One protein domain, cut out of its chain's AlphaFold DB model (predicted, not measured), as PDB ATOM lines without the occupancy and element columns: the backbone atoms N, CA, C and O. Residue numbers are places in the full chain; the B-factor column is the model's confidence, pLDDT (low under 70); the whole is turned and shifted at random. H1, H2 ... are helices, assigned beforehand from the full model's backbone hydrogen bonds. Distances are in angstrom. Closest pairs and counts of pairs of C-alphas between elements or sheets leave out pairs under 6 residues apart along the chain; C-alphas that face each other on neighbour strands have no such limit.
ATOM      1  N   MET A   2     -17.833  16.211 110.060       31.92
ATOM      2  CA  MET A   2     -16.644  15.514 109.514       31.92
ATOM      3  C   MET A   2     -16.908  14.085 108.996       31.92
ATOM      4  O   MET A   2     -16.329  13.706 107.987       31.92
ATOM      5  N   ALA A   3     -17.802  13.314 109.631       35.19
ATOM      6  CA  ALA A   3     -18.167  11.966 109.163       35.19
ATOM      7  C   ALA A   3     -18.878  11.990 107.794       35.19
ATOM      8  O   ALA A   3     -18.577  11.188 106.920       35.19
ATOM      9  N   THR A   4     -19.729  12.994 107.576       40.78
ATOM     10  CA  THR A   4     -20.506  13.182 106.343       40.78
ATOM     11  C   THR A   4     -19.616  13.549 105.152       40.78
ATOM     12  O   THR A   4     -19.830  13.069 104.051       40.78
ATOM     13  N   ILE A   5     -18.563  14.345 105.368       41.88
ATOM     14  CA  ILE A   5     -17.582  14.691 104.321       41.88
ATOM     15  C   ILE A   5     -16.707  13.477 103.964       41.88
ATOM     16  O   ILE A   5     -16.307  13.319 102.815       41.88
ATOM     17  N   GLN A   6     -16.430  12.603 104.935       40.56
ATOM     18  CA  GLN A   6     -15.621  11.403 104.736       40.56
ATOM     19  C   GLN A   6     -16.364  10.330 103.932       40.56
ATOM     20  O   GLN A   6     -15.755   9.742 103.047       40.56
ATOM     21  N   GLU A   7     -17.664  10.137 104.171       41.06
ATOM     22  CA  GLU A   7     -18.524   9.278 103.342       41.06
ATOM     23  C   GLU A   7     -18.729   9.848 101.935       41.06
ATOM     24  O   GLU A   7     -18.711   9.092 100.972       41.06
ATOM     25  N   ILE A   8     -18.832  11.174 101.785       46.44
ATOM     26  CA  ILE A   8     -18.933  11.818 100.465       46.44
ATOM     27  C   ILE A   8     -17.628  11.674  99.670       46.44
ATOM     28  O   ILE A   8     -17.675  11.453  98.468       46.44
ATOM     29  N   ALA A   9     -16.459  11.782 100.311       45.06
ATOM     30  CA  ALA A   9     -15.169  11.636  99.635       45.06
ATOM     31  C   ALA A   9     -14.852  10.175  99.271       45.06
ATOM     32  O   ALA A   9     -14.355   9.923  98.179       45.06
ATOM     33  N   LEU A  10     -15.166   9.216 100.153       44.94
ATOM     34  CA  LEU A  10     -15.064   7.782  99.852       44.94
ATOM     35  C   LEU A  10     -16.080   7.359  98.787       44.94
ATOM     36  O   LEU A  10     -15.723   6.591  97.902       44.94
ATOM     37  N   GLY A  11     -17.292   7.915  98.846       46.91
ATOM     38  CA  GLY A  11     -18.324   7.756  97.827       46.91
ATOM     39  C   GLY A  11     -17.868   8.300  96.479       46.91
ATOM     40  O   GLY A  11     -17.919   7.570  95.510       46.91
ATOM     41  N   LYS A  12     -17.280   9.502  96.421       51.78
ATOM     42  CA  LYS A  12     -16.694  10.050  95.184       51.78
ATOM     43  C   LYS A  12     -15.524   9.226  94.649       51.78
ATOM     44  O   LYS A  12     -15.441   9.024  93.450       51.78
ATOM     45  N   LEU A  13     -14.648   8.720  95.519       49.19
ATOM     46  CA  LEU A  13     -13.551   7.827  95.128       49.19
ATOM     47  C   LEU A  13     -14.069   6.490  94.584       49.19
ATOM     48  O   LEU A  13     -13.499   5.970  93.631       49.19
ATOM     49  N   GLN A  14     -15.133   5.938  95.176       51.88
ATOM     50  CA  GLN A  14     -15.803   4.732  94.684       51.88
ATOM     51  C   GLN A  14     -16.575   5.002  93.390       51.88
ATOM     52  O   GLN A  14     -16.435   4.215  92.461       51.88
ATOM     53  N   ASP A  15     -17.280   6.127  93.287       52.38
ATOM     54  CA  ASP A  15     -18.024   6.567  92.104       52.38
ATOM     55  C   ASP A  15     -17.076   6.868  90.928       52.38
ATOM     56  O   ASP A  15     -17.366   6.482  89.802       52.38
ATOM     57  N   GLU A  16     -15.905   7.475  91.159       55.44
ATOM     58  CA  GLU A  16     -14.871   7.712  90.135       55.44
ATOM     59  C   GLU A  16     -14.179   6.409  89.692       55.44
ATOM     60  O   GLU A  16     -13.853   6.254  88.510       55.44
ATOM     61  N   LEU A  17     -13.988   5.447  90.609       51.31
ATOM     62  CA  LEU A  17     -13.512   4.092  90.285       51.31
ATOM     63  C   LEU A  17     -14.574   3.248  89.565       51.31
ATOM     64  O   LEU A  17     -14.224   2.355  88.796       51.31
ATOM     65  N   GLU A  18     -15.857   3.468  89.848       53.97
ATOM     66  CA  GLU A  18     -16.990   2.783  89.218       53.97
ATOM     67  C   GLU A  18     -17.332   3.370  87.847       53.97
ATOM     68  O   GLU A  18     -17.628   2.610  86.929       53.97
ATOM     69  N   GLN A  19     -17.207   4.685  87.661       50.16
ATOM     70  CA  GLN A  19     -17.403   5.340  86.363       50.16
ATOM     71  C   GLN A  19     -16.251   5.073  85.385       50.16
ATOM     72  O   GLN A  19     -16.458   5.084  84.173       50.16
ATOM     73  N   ASN A  20     -15.051   4.760  85.881       50.88
ATOM     74  CA  ASN A  20     -13.915   4.365  85.054       50.88
ATOM     75  C   ASN A  20     -13.742   2.838  85.001       50.88
ATOM     76  O   ASN A  20     -12.707   2.304  85.405       50.88
ATOM     77  N   GLN A  21     -14.722   2.125  84.431       49.12
ATOM     78  CA  GLN A  21     -14.644   0.674  84.180       49.12
ATOM     79  C   GLN A  21     -13.327   0.278  83.472       49.12
ATOM     80  O   GLN A  21     -12.696  -0.713  83.815       49.12
ATOM     81  N   ASN A  22     -12.842   1.139  82.570       48.97
ATOM     82  CA  ASN A  22     -11.583   0.997  81.829       48.97
ATOM     83  C   ASN A  22     -10.324   1.086  82.729       48.97
ATOM     84  O   ASN A  22      -9.288   0.491  82.431       48.97
ATOM     85  N   VAL A  23     -10.397   1.832  83.838       48.94
ATOM     86  CA  VAL A  23      -9.338   1.934  84.859       48.94
ATOM     87  C   VAL A  23      -9.400   0.734  85.800       48.94
ATOM     88  O   VAL A  23      -8.349   0.173  86.098       48.94
ATOM     89  N   LYS A  24     -10.600   0.273  86.188       49.59
ATOM     90  CA  LYS A  24     -10.786  -1.004  86.904       49.59
ATOM     91  C   LYS A  24     -10.236  -2.185  86.106       49.59
ATOM     92  O   LYS A  24      -9.402  -2.902  86.635       49.59
ATOM     93  N   ASP A  25     -10.559  -2.313  84.821       54.59
ATOM     94  CA  ASP A  25     -10.054  -3.403  83.969       54.59
ATOM     95  C   ASP A  25      -8.518  -3.359  83.801       54.59
ATOM     96  O   ASP A  25      -7.850  -4.397  83.782       54.59
ATOM     97  N   TRP A  41      13.767  -1.938  83.045       62.81
ATOM     98  CA  TRP A  41      13.058  -0.950  82.223       62.81
ATOM     99  C   TRP A  41      11.574  -1.296  82.025       62.81
ATOM    100  O   TRP A  41      10.717  -0.442  82.227       62.81
ATOM    101  N   PHE A  42      11.263  -2.575  81.777       57.59
ATOM    102  CA  PHE A  42       9.896  -3.099  81.683       57.59
ATOM    103  C   PHE A  42       9.011  -2.727  82.886       57.59
ATOM    104  O   PHE A  42       7.878  -2.277  82.722       57.59
ATOM    105  N   SER A  43       9.541  -2.848  84.110       63.34
ATOM    106  CA  SER A  43       8.799  -2.485  85.323       63.34
ATOM    107  C   SER A  43       8.535  -0.985  85.408       63.34
ATOM    108  O   SER A  43       7.559  -0.588  86.032       63.34
ATOM    109  N   ARG A  44       9.392  -0.149  84.809       70.50
ATOM    110  CA  ARG A  44       9.208   1.306  84.788       70.50
ATOM    111  C   ARG A  44       8.214   1.738  83.722       70.50
ATOM    112  O   ARG A  44       7.358   2.552  84.028       70.50
ATOM    113  N   ALA A  45       8.295   1.173  82.519       76.38
ATOM    114  CA  ALA A  45       7.327   1.432  81.456       76.38
ATOM    115  C   ALA A  45       5.916   1.005  81.882       76.38
ATOM    116  O   ALA A  45       4.978   1.793  81.803       76.38
ATOM    117  N   SER A  46       5.778  -0.196  82.460       75.81
ATOM    118  CA  SER A  46       4.500  -0.636  83.022       75.81
ATOM    119  C   SER A  46       4.034   0.256  84.175       75.81
ATOM    120  O   SER A  46       2.840   0.533  84.257       75.81
ATOM    121  N   ALA A  47       4.927   0.685  85.071       82.00
ATOM    122  CA  ALA A  47       4.550   1.559  86.179       82.00
ATOM    123  C   ALA A  47       4.102   2.938  85.684       82.00
ATOM    124  O   ALA A  47       3.124   3.461  86.203       82.00
ATOM    125  N   LEU A  48       4.770   3.500  84.672       86.69
ATOM    126  CA  LEU A  48       4.408   4.788  84.086       86.69
ATOM    127  C   LEU A  48       3.063   4.716  83.360       86.69
ATOM    128  O   LEU A  48       2.226   5.585  83.567       86.69
ATOM    129  N   SER A  49       2.826   3.651  82.593       87.31
ATOM    130  CA  SER A  49       1.544   3.418  81.916       87.31
ATOM    131  C   SER A  49       0.408   3.232  82.927       87.31
ATOM    132  O   SER A  49      -0.648   3.852  82.800       87.31
ATOM    133  N   THR A  50       0.645   2.490  84.018       87.69
ATOM    134  CA  THR A  50      -0.311   2.409  85.136       87.69
ATOM    135  C   THR A  50      -0.511   3.767  85.816       87.69
ATOM    136  O   THR A  50      -1.640   4.118  86.132       87.69
ATOM    137  N   PHE A  51       0.555   4.540  86.031       90.12
ATOM    138  CA  PHE A  51       0.487   5.865  86.650       90.12
ATOM    139  C   PHE A  51      -0.322   6.847  85.797       90.12
ATOM    140  O   PHE A  51      -1.198   7.519  86.325       90.12
ATOM    141  N   LYS A  52      -0.081   6.891  84.479       91.75
ATOM    142  CA  LYS A  52      -0.853   7.701  83.525       91.75
ATOM    143  C   LYS A  52      -2.326   7.281  83.520       91.75
ATOM    144  O   LYS A  52      -3.198   8.137  83.571       91.75
ATOM    145  N   ALA A  53      -2.614   5.977  83.524       89.94
ATOM    146  CA  ALA A  53      -3.988   5.472  83.560       89.94
ATOM    147  C   ALA A  53      -4.710   5.779  84.886       89.94
ATOM    148  O   ALA A  53      -5.901   6.073  84.888       89.94
ATOM    149  N   ALA A  54      -3.995   5.723  86.010       89.75
ATOM    150  CA  ALA A  54      -4.522   6.020  87.339       89.75
ATOM    151  C   ALA A  54      -4.407   7.509  87.716       89.75
ATOM    152  O   ALA A  54      -4.643   7.858  88.871       89.75
ATOM    153  N   PHE A  55      -4.035   8.384  86.776       91.88
ATOM    154  CA  PHE A  55      -3.712   9.779  87.065       91.88
ATOM    155  C   PHE A  55      -4.850  10.534  87.783       91.88
ATOM    156  O   PHE A  55      -4.558  11.141  88.814       91.88
ATOM    157  N   PRO A  56      -6.137  10.418  87.377       90.38
ATOM    158  CA  PRO A  56      -7.249  11.024  88.123       90.38
ATOM    159  C   PRO A  56      -7.369  10.515  89.556       90.38
ATOM    160  O   PRO A  56      -7.406  11.303  90.496       90.38
ATOM    161  N   VAL A  57      -7.299   9.197  89.749       89.44
ATOM    162  CA  VAL A  57      -7.384   8.577  91.079       89.44
ATOM    163  C   VAL A  57      -6.238   9.038  91.988       89.44
ATOM    164  O   VAL A  57      -6.430   9.248  93.189       89.44
ATOM    165  N   ILE A  58      -5.037   9.209  91.429       91.19
ATOM    166  CA  ILE A  58      -3.864   9.710  92.153       91.19
ATOM    167  C   ILE A  58      -4.081  11.162  92.590       91.19
ATOM    168  O   ILE A  58      -3.793  11.483  93.743       91.19
ATOM    169  N   VAL A  59      -4.607  12.018  91.710       91.75
ATOM    170  CA  VAL A  59      -4.922  13.415  92.035       91.75
ATOM    171  C   VAL A  59      -5.958  13.483  93.160       91.75
ATOM    172  O   VAL A  59      -5.652  14.057  94.207       91.75
ATOM    173  N   SER A  60      -7.098  12.793  93.028       89.50
ATOM    174  CA  SER A  60      -8.153  12.753  94.056       89.50
ATOM    175  C   SER A  60      -7.623  12.240  95.406       89.50
ATOM    176  O   SER A  60      -7.955  12.760  96.476       89.50
ATOM    177  N   SER A  61      -6.737  11.236  95.384       90.06
ATOM    178  CA  SER A  61      -6.101  10.700  96.596       90.06
ATOM    179  C   SER A  61      -5.166  11.713  97.264       90.06
ATOM    180  O   SER A  61      -5.159  11.834  98.491       90.06
ATOM    181  N   LEU A  62      -4.374  12.450  96.483       91.12
ATOM    182  CA  LEU A  62      -3.455  13.467  97.000       91.12
ATOM    183  C   LEU A  62      -4.195  14.688  97.554       91.12
ATOM    184  O   LEU A  62      -3.806  15.196  98.606       91.12
ATOM    185  N   GLU A  63      -5.279  15.120  96.911       91.50
ATOM    186  CA  GLU A  63      -6.170  16.164  97.432       91.50
ATOM    187  C   GLU A  63      -6.792  15.753  98.768       91.50
ATOM    188  O   GLU A  63      -6.778  16.520  99.740       91.50
ATOM    189  N   TYR A  64      -7.269  14.508  98.863       89.50
ATOM    190  CA  TYR A  64      -7.786  13.964 100.113       89.50
ATOM    191  C   TYR A  64      -6.724  13.989 101.219       89.50
ATOM    192  O   TYR A  64      -6.986  14.494 102.314       89.50
ATOM    193  N   LEU A  65      -5.513  13.494 100.951       90.44
ATOM    194  CA  LEU A  65      -4.429  13.477 101.937       90.44
ATOM    195  C   LEU A  65      -3.991  14.892 102.346       90.44
ATOM    196  O   LEU A  65      -3.771  15.150 103.533       90.44
ATOM    197  N   GLN A  66      -3.947  15.832 101.400       89.81
ATOM    198  CA  GLN A  66      -3.685  17.240 101.685       89.81
ATOM    199  C   GLN A  66      -4.760  17.826 102.613       89.81
ATOM    200  O   GLN A  66      -4.423  18.501 103.588       89.81
ATOM    201  N   SER A  67      -6.041  17.513 102.382       89.56
ATOM    202  CA  SER A  67      -7.149  17.946 103.251       89.56
ATOM    203  C   SER A  67      -7.047  17.395 104.682       89.56
ATOM    204  O   SER A  67      -7.548  18.005 105.627       89.56
ATOM    205  N   LYS A  68      -6.360  16.257 104.864       88.06
ATOM    206  CA  LYS A  68      -6.063  15.650 106.172       88.06
ATOM    207  C   LYS A  68      -4.816  16.231 106.848       88.06
ATOM    208  O   LYS A  68      -4.468  15.796 107.943       88.06
ATOM    209  N   GLY A  69      -4.175  17.228 106.238       86.00
ATOM    210  CA  GLY A  69      -3.012  17.915 106.790       86.00
ATOM    211  C   GLY A  69      -1.671  17.276 106.430       86.00
ATOM    212  O   GLY A  69      -0.659  17.641 107.029       86.00
ATOM    213  N   ASP A  70      -1.620  16.353 105.460       86.38
ATOM    214  CA  ASP A  70      -0.339  15.866 104.949       86.38
ATOM    215  C   ASP A  70       0.299  16.897 104.008       86.38
ATOM    216  O   ASP A  70      -0.051  17.031 102.832       86.38
ATOM    217  N   GLY A  71       1.287  17.622 104.531       80.75
ATOM    218  CA  GLY A  71       2.031  18.619 103.765       80.75
ATOM    219  C   GLY A  71       2.811  18.037 102.580       80.75
ATOM    220  O   GLY A  71       3.042  18.752 101.606       80.75
ATOM    221  N   LYS A  72       3.196  16.748 102.613       87.19
ATOM    222  CA  LYS A  72       3.908  16.108 101.490       87.19
ATOM    223  C   LYS A  72       3.000  15.923 100.281       87.19
ATOM    224  O   LYS A  72       3.432  16.202  99.162       87.19
ATOM    225  N   SER A  73       1.754  15.519 100.514       85.81
ATOM    226  CA  SER A  73       0.752  15.352  99.461       85.81
ATOM    227  C   SER A  73       0.485  16.656  98.711       85.81
ATOM    228  O   SER A  73       0.440  16.653  97.487       85.81
ATOM    229  N   GLY A  74       0.442  17.798  99.409       86.81
ATOM    230  CA  GLY A  74       0.284  19.107  98.759       86.81
ATOM    231  C   GLY A  74       1.441  19.485  97.822       86.81
ATOM    232  O   GLY A  74       1.216  20.030  96.739       86.81
ATOM    233  N   VAL A  75       2.685  19.156  98.197       90.06
ATOM    234  CA  VAL A  75       3.867  19.378  97.340       90.06
ATOM    235  C   VAL A  75       3.833  18.468  96.111       90.06
ATOM    236  O   VAL A  75       4.123  18.928  95.008       90.06
ATOM    237  N   GLN A  76       3.468  17.196  96.285       90.00
ATOM    238  CA  GLN A  76       3.361  16.230  95.187       90.00
ATOM    239  C   GLN A  76       2.246  16.605  94.211       90.00
ATOM    240  O   GLN A  76       2.492  16.640  93.009       90.00
ATOM    241  N   LEU A  77       1.070  16.966  94.727       91.50
ATOM    242  CA  LEU A  77      -0.069  17.439  93.943       91.50
ATOM    243  C   LEU A  77       0.322  18.644  93.077       91.50
ATOM    244  O   LEU A  77       0.157  18.630  91.860       91.50
ATOM    245  N   SER A  78       0.960  19.642  93.695       89.12
ATOM    246  CA  SER A  78       1.444  20.841  92.998       89.12
ATOM    247  C   SER A  78       2.507  20.545  91.936       89.12
ATOM    248  O   SER A  78       2.729  21.374  91.058       89.12
ATOM    249  N   ALA A  79       3.211  19.413  92.030       91.56
ATOM    250  CA  ALA A  79       4.213  19.006  91.050       91.56
ATOM    251  C   ALA A  79       3.583  18.268  89.863       91.56
ATOM    252  O   ALA A  79       3.928  18.569  88.721       91.56
ATOM    253  N   ILE A  80       2.664  17.330  90.123       92.94
ATOM    254  CA  ILE A  80       2.047  16.510  89.071       92.94
ATOM    255  C   ILE A  80       1.011  17.284  88.250       92.94
ATOM    256  O   ILE A  80       0.866  17.014  87.063       92.94
ATOM    257  N   LEU A  81       0.352  18.289  88.839       93.50
ATOM    258  CA  LEU A  81      -0.629  19.154  88.167       93.50
ATOM    259  C   LEU A  81       0.015  20.293  87.358       93.50
ATOM    260  O   LEU A  81      -0.616  21.305  87.056       93.50
ATOM    261  N   ARG A  82       1.295  20.177  87.005       93.19
ATOM    262  CA  ARG A  82       1.943  21.149  86.125       93.19
ATOM    263  C   ARG A  82       1.925  20.636  84.699       93.19
ATOM    264  O   ARG A  82       2.236  19.474  84.443       93.19
TER     265      ARG A  82
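This is residues 2 to 25 and 41 to 82 of the 304 residues of an uncharacterized protein of Mytilus coruscus (UniProt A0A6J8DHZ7). Three helices lie side by side in a flat, loose row, H1, H4 and H5, with H4 in the middle and each helix running opposite ways to its neighbour. H3 makes a corner with H4 at the end of H4 where residue 55 lies, and its residues 41 to 49 stick out as a free arm, while the short H2 turns off the end of H1. The printed part has 66 residues with five named helices, H1 to H5 in order along the chain, and no named strand; the class is all helix. The whole is loose, with a radius of gyration of the C-alphas of 13.6 A, and spans 43 by 29 by 18 A.

H1, the longest helix, holds residues 2 to 19 and measures 25.3 A from C-alpha 2 at (-16.644, 15.514, 109.514) to C-alpha 19. H2 is residues 21 to 25, 6.1 A long. H3, residues 41 to 53, begins at C-alpha 41 at (13.058, -0.950, 82.223) and is 18.3 A long. H4, residues 55 to 67, is 18.5 A long. H5, residues 71 to 80, is 14.8 A long and ends at C-alpha 80 at (2.047, 16.510, 89.071).

H1 touches H4 with its residues 9 to 17 alone, and the closest C-alphas, those of Leu 13 and Ser 60, are 7.4 A apart. The two run opposite ways at a shallow tilt of 5 degrees. H4 touches H5, with the closest C-alphas, of Leu 62 and Ser 73, 5.2 A apart. They form a helical hairpin, opposite ways at a shallow tilt of 29 degrees. H1 and H5 are apart. H1 and H2 only just touch, with 3 pairs of C-alphas within 8 A, and only at the corner by their link; the closest are Leu 17 and Lys 24, 6.7 A. H3 is close to H4 but not clearly touching: their closest C-alphas, of Phe 51 and Ile 58, are 8.0 A apart, and their lines are only just about perpendicular at 72 degrees. H2 and H3 are also close but not clearly touching, with the C-alphas of Val 23 and Ala 53 closest at 6.5 A. In H1, H2, H3, H4 and H5 every O i to N i+4 pair is within hydrogen-bond range.

The C-alphas farthest apart, those of Thr 4 and Trp 41, are 43.7 A apart. Residues 41 to 49, which belong to H3, stand free; without them the body spans 32 by 31 by 13 A. Residues 26 to 40 are cut out, and C-alphas 25 and 41 are 23.3 A apart across the cut. The links H1 to H2, H3 to H4 and H4 to H5 are tight. The mean pLDDT of the printed part is 72.0, and residues 2 to 25 and 41 to 43 are under 70.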